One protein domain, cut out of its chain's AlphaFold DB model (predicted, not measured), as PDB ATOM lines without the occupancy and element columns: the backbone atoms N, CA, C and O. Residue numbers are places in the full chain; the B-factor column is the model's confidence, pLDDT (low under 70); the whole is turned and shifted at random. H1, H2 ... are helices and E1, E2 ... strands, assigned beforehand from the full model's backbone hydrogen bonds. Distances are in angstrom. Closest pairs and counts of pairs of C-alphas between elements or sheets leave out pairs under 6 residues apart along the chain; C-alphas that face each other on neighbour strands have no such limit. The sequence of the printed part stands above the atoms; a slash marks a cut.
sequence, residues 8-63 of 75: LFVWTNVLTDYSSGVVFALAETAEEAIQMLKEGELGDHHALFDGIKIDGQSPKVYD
ATOM      1  N   LEU A   8     193.112 159.794 201.411       89.44
ATOM      2  CA  LEU A   8     191.669 159.865 201.616       89.44
ATOM      3  C   LEU A   8     191.022 160.492 200.378       89.44
ATOM      4  O   LEU A   8     191.348 161.620 200.008       89.44
ATOM      5  N   PHE A   9     190.098 159.767 199.759       89.50
ATOM      6  CA  PHE A   9     189.304 160.206 198.617       89.50
ATOM      7  C   PHE A   9     187.883 160.493 199.091       89.50
ATOM      8  O   PHE A   9     187.274 159.621 199.702       89.50
ATOM      9  N   VAL A  10     187.364 161.698 198.844       87.25
ATOM     10  CA  VAL A  10     186.045 162.143 199.327       87.25
ATOM     11  C   VAL A  10     185.194 162.670 198.176       87.25
ATOM     12  O   VAL A  10     185.628 163.547 197.428       87.25
ATOM     13  N   TRP A  11     183.954 162.199 198.094       85.56
ATOM     14  CA  TRP A  11     182.909 162.677 197.192       85.56
ATOM     15  C   TRP A  11     181.780 163.289 198.018       85.56
ATOM     16  O   TRP A  11     181.210 162.611 198.864       85.56
ATOM     17  N   THR A  12     181.462 164.568 197.806       75.75
ATOM     18  CA  THR A  12     180.542 165.334 198.674       75.75
ATOM     19  C   THR A  12     179.125 165.499 198.125       75.75
ATOM     20  O   THR A  12     178.273 166.031 198.824       75.75
ATOM     21  N   ASN A  13     178.882 165.090 196.878       68.75
ATOM     22  CA  ASN A  13     177.593 165.222 196.192       68.75
ATOM     23  C   ASN A  13     177.158 163.877 195.612       68.75
ATOM     24  O   ASN A  13     176.788 163.779 194.440       68.75
ATOM     25  N   VAL A  14     177.270 162.825 196.416       70.06
ATOM     26  CA  VAL A  14     176.822 161.505 196.003       70.06
ATOM     27  C   VAL A  14     175.311 161.443 196.195       70.06
ATOM     28  O   VAL A  14     174.822 161.600 197.309       70.06
ATOM     29  N   LEU A  15     174.570 161.283 195.100       61.56
ATOM     30  CA  LEU A  15     173.115 161.158 195.141       61.56
ATOM     31  C   LEU A  15     172.740 159.766 195.660       61.56
ATOM     32  O   LEU A  15     173.048 158.767 195.013       61.56
ATOM     33  N   THR A  16     172.055 159.727 196.798       58.97
ATOM     34  CA  THR A  16     171.327 158.557 197.306       58.97
ATOM     35  C   THR A  16     169.876 158.976 197.528       58.97
ATOM     36  O   THR A  16     169.634 160.146 197.815       58.97
ATOM     37  N   ASP A  17     168.909 158.081 197.316       52.78
ATOM     38  CA  ASP A  17     167.457 158.347 197.301       52.78
ATOM     39  C   ASP A  17     167.004 159.535 198.181       52.78
ATOM     40  O   ASP A  17     166.745 159.398 199.374       52.78
ATOM     41  N   TYR A  18     166.872 160.711 197.550       48.47
ATOM     42  CA  TYR A  18     166.395 161.988 198.113       48.47
ATOM     43  C   TYR A  18     167.357 162.804 199.003       48.47
ATOM     44  O   TYR A  18     166.953 163.859 199.497       48.47
ATOM     45  N   SER A  19     168.631 162.423 199.147       58.66
ATOM     46  CA  SER A  19     169.641 163.210 199.876       58.66
ATOM     47  C   SER A  19     171.005 163.272 199.171       58.66
ATOM     48  O   SER A  19     171.421 162.358 198.461       58.66
ATOM     49  N   SER A  20     171.717 164.390 199.339       65.44
ATOM     50  CA  SER A  20     173.130 164.501 198.964       65.44
ATOM     51  C   SER A  20     173.994 163.952 200.099       65.44
ATOM     52  O   SER A  20     174.024 164.534 201.185       65.44
ATOM     53  N   GLY A  21     174.687 162.848 199.843       73.38
ATOM     54  CA  GLY A  21     175.580 162.189 200.788       73.38
ATOM     55  C   GLY A  21     177.056 162.492 200.545       73.38
ATOM     56  O   GLY A  21     177.475 162.916 199.460       73.38
ATOM     57  N   VAL A  22     177.860 162.221 201.574       78.50
ATOM     58  CA  VAL A  22     179.321 162.208 201.487       78.50
ATOM     59  C   VAL A  22     179.794 160.760 201.536       78.50
ATOM     60  O   VAL A  22     179.495 160.049 202.491       78.50
ATOM     61  N   VAL A  23     180.561 160.336 200.535       81.62
ATOM     62  CA  VAL A  23     181.220 159.024 200.510       81.62
ATOM     63  C   VAL A  23     182.723 159.237 200.525       81.62
ATOM     64  O   VAL A  23     183.235 160.164 199.895       81.62
ATOM     65  N   PHE A  24     183.445 158.390 201.248       86.56
ATOM     66  CA  PHE A  24     184.895 158.453 201.289       86.56
ATOM     67  C   PHE A  24     185.522 157.065 201.340       86.56
ATOM     68  O   PHE A  24     184.925 156.117 201.839       86.56
ATOM     69  N   ALA A  25     186.749 156.964 200.838       87.62
ATOM     70  CA  ALA A  25     187.552 155.753 200.885       87.62
ATOM     71  C   ALA A  25     189.022 156.098 201.138       87.62
ATOM     72  O   ALA A  25     189.512 157.149 200.720       87.62
ATOM     73  N   LEU A  26     189.723 155.203 201.831       88.56
ATOM     74  CA  LEU A  26     191.152 155.312 202.104       88.56
ATOM     75  C   LEU A  26     191.886 154.277 201.243       88.56
ATOM     76  O   LEU A  26     191.750 153.084 201.493       88.56
ATOM     77  N   ALA A  27     192.636 154.728 200.237       90.50
ATOM     78  CA  ALA A  27     193.267 153.856 199.237       90.50
ATOM     79  C   ALA A  27     194.596 154.435 198.723       90.50
ATOM     80  O   ALA A  27     194.963 155.566 199.055       90.50
ATOM     81  N   GLU A  28     195.340 153.687 197.909       90.62
ATOM     82  CA  GLU A  28     196.571 154.178 197.272       90.62
ATOM     83  C   GLU A  28     196.257 155.024 196.028       90.62
ATOM     84  O   GLU A  28     196.917 156.041 195.763       90.62
ATOM     85  N   THR A  29     195.225 154.620 195.280       89.69
ATOM     86  CA  THR A  29     194.773 155.283 194.052       89.69
ATOM     87  C   THR A  29     193.264 155.522 194.043       89.69
ATOM     88  O   THR A  29     192.513 154.948 194.832       89.69
ATOM     89  N   ALA A  30     192.814 156.399 193.143       86.38
ATOM     90  CA  ALA A  30     191.392 156.691 192.986       86.38
ATOM     91  C   ALA A  30     190.629 155.479 192.429       86.38
ATOM     92  O   ALA A  30     189.491 155.239 192.815       86.38
ATOM     93  N   GLU A  31     191.260 154.701 191.548       86.69
ATOM     94  CA  GLU A  31     190.686 153.493 190.955       86.69
ATOM     95  C   GLU A  31     190.429 152.424 192.018       86.69
ATOM     96  O   GLU A  31     189.352 151.837 192.041       86.69
ATOM     97  N   GLU A  32     191.384 152.222 192.930       87.38
ATOM     98  CA  GLU A  32     191.237 151.310 194.066       87.38
ATOM     99  C   GLU A  32     190.121 151.784 195.006       87.38
ATOM    100  O   GLU A  32     189.243 151.000 195.346       87.38
ATOM    101  N   ALA A  33     190.081 153.078 195.345       86.81
ATOM    102  CA  ALA A  33     189.000 153.662 196.141       86.81
ATOM    103  C   ALA A  33     187.615 153.435 195.509       86.81
ATOM    104  O   ALA A  33     186.675 153.045 196.198       86.81
ATOM    105  N   ILE A  34     187.480 153.652 194.198       82.62
ATOM    106  CA  ILE A  34     186.225 153.424 193.468       82.62
ATOM    107  C   ILE A  34     185.856 151.941 193.484       82.62
ATOM    108  O   ILE A  34     184.689 151.612 193.685       82.62
ATOM    109  N   GLN A  35     186.827 151.051 193.276       83.25
ATOM    110  CA  GLN A  35     186.583 149.615 193.300       83.25
ATOM    111  C   GLN A  35     186.128 149.161 194.691       83.25
ATOM    112  O   GLN A  35     185.108 148.494 194.790       83.25
ATOM    113  N   MET A  36     186.781 149.627 195.760       81.44
ATOM    114  CA  MET A  36     186.382 149.356 197.146       81.44
ATOM    115  C   MET A  36     184.970 149.855 197.467       81.44
ATOM    116  O   MET A  36     184.248 149.199 198.205       81.44
ATOM    117  N   LEU A  37     184.555 151.004 196.925       78.38
ATOM    118  CA  LEU A  37     183.195 151.522 197.113       78.38
ATOM    119  C   LEU A  37     182.142 150.733 196.318       78.38
ATOM    120  O   LEU A  37     180.996 150.667 196.744       78.38
ATOM    121  N   LYS A  38     182.520 150.141 195.178       74.75
ATOM    122  CA  LYS A  38     181.646 149.289 194.352       74.75
ATOM    123  C   LYS A  38     181.541 147.857 194.877       74.75
ATOM    124  O   LYS A  38     180.484 147.249 194.777       74.75
ATOM    125  N   GLU A  39     182.646 147.320 195.383       74.38
ATOM    126  CA  GLU A  39     182.748 145.977 195.968       74.38
ATOM    127  C   GLU A  39     182.350 145.959 197.451       74.38
ATOM    128  O   GLU A  39     182.130 144.893 198.020       74.38
ATOM    129  N   GLY A  40     182.279 147.135 198.079       62.94
ATOM    130  CA  GLY A  40     182.108 147.314 199.510       62.94
ATOM    131  C   GLY A  40     180.765 146.827 200.037       62.94
ATOM    132  O   GLY A  40     179.729 147.454 199.827       62.94
ATOM    133  N   GLU A  41     180.858 145.750 200.812       50.22
ATOM    134  CA  GLU A  41     179.988 145.274 201.891       50.22
ATOM    135  C   GLU A  41     179.653 146.387 202.907       50.22
ATOM    136  O   GLU A  41     180.070 146.378 204.067       50.22
ATOM    137  N   LEU A  42     178.905 147.397 202.482       50.84
ATOM    138  CA  LEU A  42     178.286 148.365 203.379       50.84
ATOM    139  C   LEU A  42     177.097 147.655 204.032       50.84
ATOM    140  O   LEU A  42     175.981 147.706 203.518       50.84
ATOM    141  N   GLY A  43     177.384 146.892 205.096       50.44
ATOM    142  CA  GLY A  43     176.442 145.985 205.765       50.44
ATOM    143  C   GLY A  43     175.025 146.550 205.886       50.44
ATOM    144  O   GLY A  43     174.877 147.734 206.157       50.44
ATOM    145  N   ASP A  44     174.014 145.709 205.630       46.81
ATOM    146  CA  ASP A  44     172.550 145.952 205.581       46.81
ATOM    147  C   ASP A  44     172.028 147.229 204.874       46.81
ATOM    148  O   ASP A  44     170.828 147.364 204.645       46.81
ATOM    149  N   HIS A  45     172.900 148.124 204.410       49.81
ATOM    150  CA  HIS A  45     172.579 149.369 203.719       49.81
ATOM    151  C   HIS A  45     172.891 149.297 202.220       49.81
ATOM    152  O   HIS A  45     172.981 150.329 201.556       49.81
ATOM    153  N   HIS A  46     172.991 148.083 201.662       45.53
ATOM    154  CA  HIS A  46     173.139 147.830 200.223       45.53
ATOM    155  C   HIS A  46     172.129 148.618 199.362       45.53
ATOM    156  O   HIS A  46     172.452 149.009 198.242       45.53
ATOM    157  N   ALA A  47     170.948 148.939 199.903       47.47
ATOM    158  CA  ALA A  47     169.939 149.757 199.231       47.47
ATOM    159  C   ALA A  47     170.371 151.216 198.955       47.47
ATOM    160  O   ALA A  47     169.821 151.841 198.056       47.47
ATOM    161  N   LEU A  48     171.357 151.769 199.675       49.22
ATOM    162  CA  LEU A  48     171.833 153.145 199.457       49.22
ATOM    163  C   LEU A  48     172.825 153.267 198.290       49.22
ATOM    164  O   LEU A  48     173.068 154.379 197.826       49.22
ATOM    165  N   PHE A  49     173.401 152.157 197.814       50.84
ATOM    166  CA  PHE A  49     174.533 152.171 196.877       50.84
ATOM    167  C   PHE A  49     174.199 151.659 195.470       50.84
ATOM    168  O   PHE A  49     174.922 152.004 194.537       50.84
ATOM    169  N   ASP A  50     173.066 150.974 195.277       47.19
ATOM    170  CA  ASP A  50     172.562 150.577 193.945       47.19
ATOM    171  C   ASP A  50     172.253 151.788 193.026       47.19
ATOM    172  O   ASP A  50     172.060 151.644 191.818       47.19
ATOM    173  N   GLY A  51     172.246 153.005 193.589       49.69
ATOM    174  CA  GLY A  51     172.007 154.274 192.894       49.69
ATOM    175  C   GLY A  51     173.155 155.289 192.945       49.69
ATOM    176  O   GLY A  51     172.986 156.394 192.421       49.69
ATOM    177  N   ILE A  52     174.311 154.964 193.542       56.59
ATOM    178  CA  ILE A  52     175.416 155.926 193.668       56.59
ATOM    179  C   ILE A  52     176.056 156.192 192.306       56.59
ATOM    180  O   ILE A  52     176.926 155.472 191.815       56.59
ATOM    181  N   LYS A  53     175.639 157.305 191.701       57.81
ATOM    182  CA  LYS A  53     176.255 157.853 190.495       57.81
ATOM    183  C   LYS A  53     177.433 158.732 190.877       57.81
ATOM    184  O   LYS A  53     177.297 159.942 191.047       57.81
ATOM    185  N   ILE A  54     178.615 158.128 190.944       61.88
ATOM    186  CA  ILE A  54     179.893 158.857 190.894       61.88
ATOM    187  C   ILE A  54     180.196 159.214 189.424       61.88
ATOM    188  O   ILE A  54     181.277 158.947 188.904       61.88
ATOM    189  N   ASP A  55     179.216 159.752 188.697       55.78
ATOM    190  CA  ASP A  55     179.381 160.054 187.276       55.78
ATOM    191  C   ASP A  55     180.066 161.414 187.123       55.78
ATOM    192  O   ASP A  55     179.510 162.465 187.447       55.78
ATOM    193  N   GLY A  56     181.311 161.391 186.640       59.81
ATOM    194  CA  GLY A  56     182.059 162.584 186.229       59.81
ATOM    195  C   GLY A  56     182.604 163.468 187.357       59.81
ATOM    196  O   GLY A  56     183.229 164.486 187.065       59.81
ATOM    197  N   GLN A  57     182.413 163.100 188.629       67.94
ATOM    198  CA  GLN A  57     182.969 163.846 189.760       67.94
ATOM    199  C   GLN A  57     184.316 163.273 190.203       67.94
ATOM    200  O   GLN A  57     184.409 162.146 190.699       67.94
ATOM    201  N   SER A  58     185.371 164.075 190.069       78.50
ATOM    202  CA  SER A  58     186.659 163.765 190.683       78.50
ATOM    203  C   SER A  58     186.554 163.882 192.210       78.50
ATOM    204  O   SER A  58     186.010 164.878 192.696       78.50
ATOM    205  N   PRO A  59     187.079 162.911 192.979       86.69
ATOM    206  CA  PRO A  59     187.144 163.043 194.426       86.69
ATOM    207  C   PRO A  59     188.029 164.219 194.817       86.69
ATOM    208  O   PRO A  59     189.030 164.522 194.161       86.69
ATOM    209  N   LYS A  60     187.738 164.802 195.976       88.44
ATOM    210  CA  LYS A  60     188.750 165.559 196.701       88.44
ATOM    211  C   LYS A  60     189.739 164.576 197.323       88.44
ATOM    212  O   LYS A  60     189.330 163.641 198.007       88.44
ATOM    213  N   VAL A  61     191.028 164.788 197.069       89.62
ATOM    214  CA  VAL A  61     192.109 163.909 197.532       89.62
ATOM    215  C   VAL A  61     192.875 164.599 198.647       89.62
ATOM    216  O   VAL A  61     193.352 165.718 198.467       89.62
ATOM    217  N   TYR A  62     193.022 163.915 199.774       87.81
ATOM    218  CA  TYR A  62     193.812 164.378 200.903       87.81
ATOM    219  C   TYR A  62     194.997 163.438 201.122       87.81
ATOM    220  O   TYR A  62     194.829 162.237 201.348       87.81
ATOM    221  N   ASP A  63     196.207 163.994 201.040       87.12
ATOM    222  CA  ASP A  63     197.476 163.274 201.156       87.12
ATOM    223  C   ASP A  63     198.419 164.069 202.078       87.12
ATOM    224  O   ASP A  63     198.851 165.167 201.739       87.12
TER     225      ASP A  63
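This is residues 8 to 63 of the 75 residues of an uncharacterized protein of viral metagenome (UniProt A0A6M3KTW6). A small antiparallel sheet of three strands, a long hairpin of E1 and E2 with the short E3 beside the start of E1, has one helix, H1, crossing one of its faces, while the other face is bare. From H1 a long link, residues 40 to 59, swings out, with residues 41 to 46 standing free, and comes back on the helix's side of the sheet to reach E3. The printed part has 56 residues, with one named helix and three named strands in the order E1, E2, H1, E3 along the chain; the sheet's order is E2, E1, E3, and the class is mixed, helices and strands. It is compact, with a radius of gyration of the C-alphas of 10.9 A, and spans 30 by 21 by 15 A.

Start at the inner strand E1, residues 8 to 16, which bends by 68 degrees at residue 13. Its antiparallel neighbour E2, residues 19 to 27, is an edge strand and makes a hairpin with it; look at N 9 and O 25, 2.8 A apart and within hydrogen-bond range, and at N 21 and O 14, also 2.8 A. The other edge strand, E3, residues 60 to 62, is antiparallel to E1 at 152 degrees; there N 10 and O 60 are within hydrogen-bond range at 2.9 A. H1, residues 30 to 39, is on the sheet at a height of 7.9 A, in two layers, a helix on one face of a sheet. It lies over E2, with 4 of its 10 C-alphas falling on E2 and 2 on E1, only just short of lying over E1 too. On the local plane it runs across the strands, at 64 degrees to E2. Its closest C-alphas to E2 are those of Ala 33 and Ala 27, 5.3 A apart. E2, H1 and E3 form a split strand-helix-strand unit, two strands running the same way with E1 between them, and its crossover is right-handed. In H1 every O i to N i+4 pair is within hydrogen-bond range.

Find C-alpha 8 at (191.669, 159.865, 201.616), where E1 begins; it runs 20.8 A to C-alpha 16. E2 runs 25.4 A, ending at C-alpha 27, (193.267, 153.856, 199.237). H1 covers 14.1 A, and E3 6.7 A to C-alpha 62 at (193.812, 164.378, 200.903).

The C-alphas farthest apart, Tyr 18 and Asp 63, stand at 31.3 A. The printed part has no cut; the link from H1 to E3 is long, the others tight. Mean pLDDT of the printed part is 71.1, with residue 13, residues 15 to 20 and residues 40 to 57 under 70.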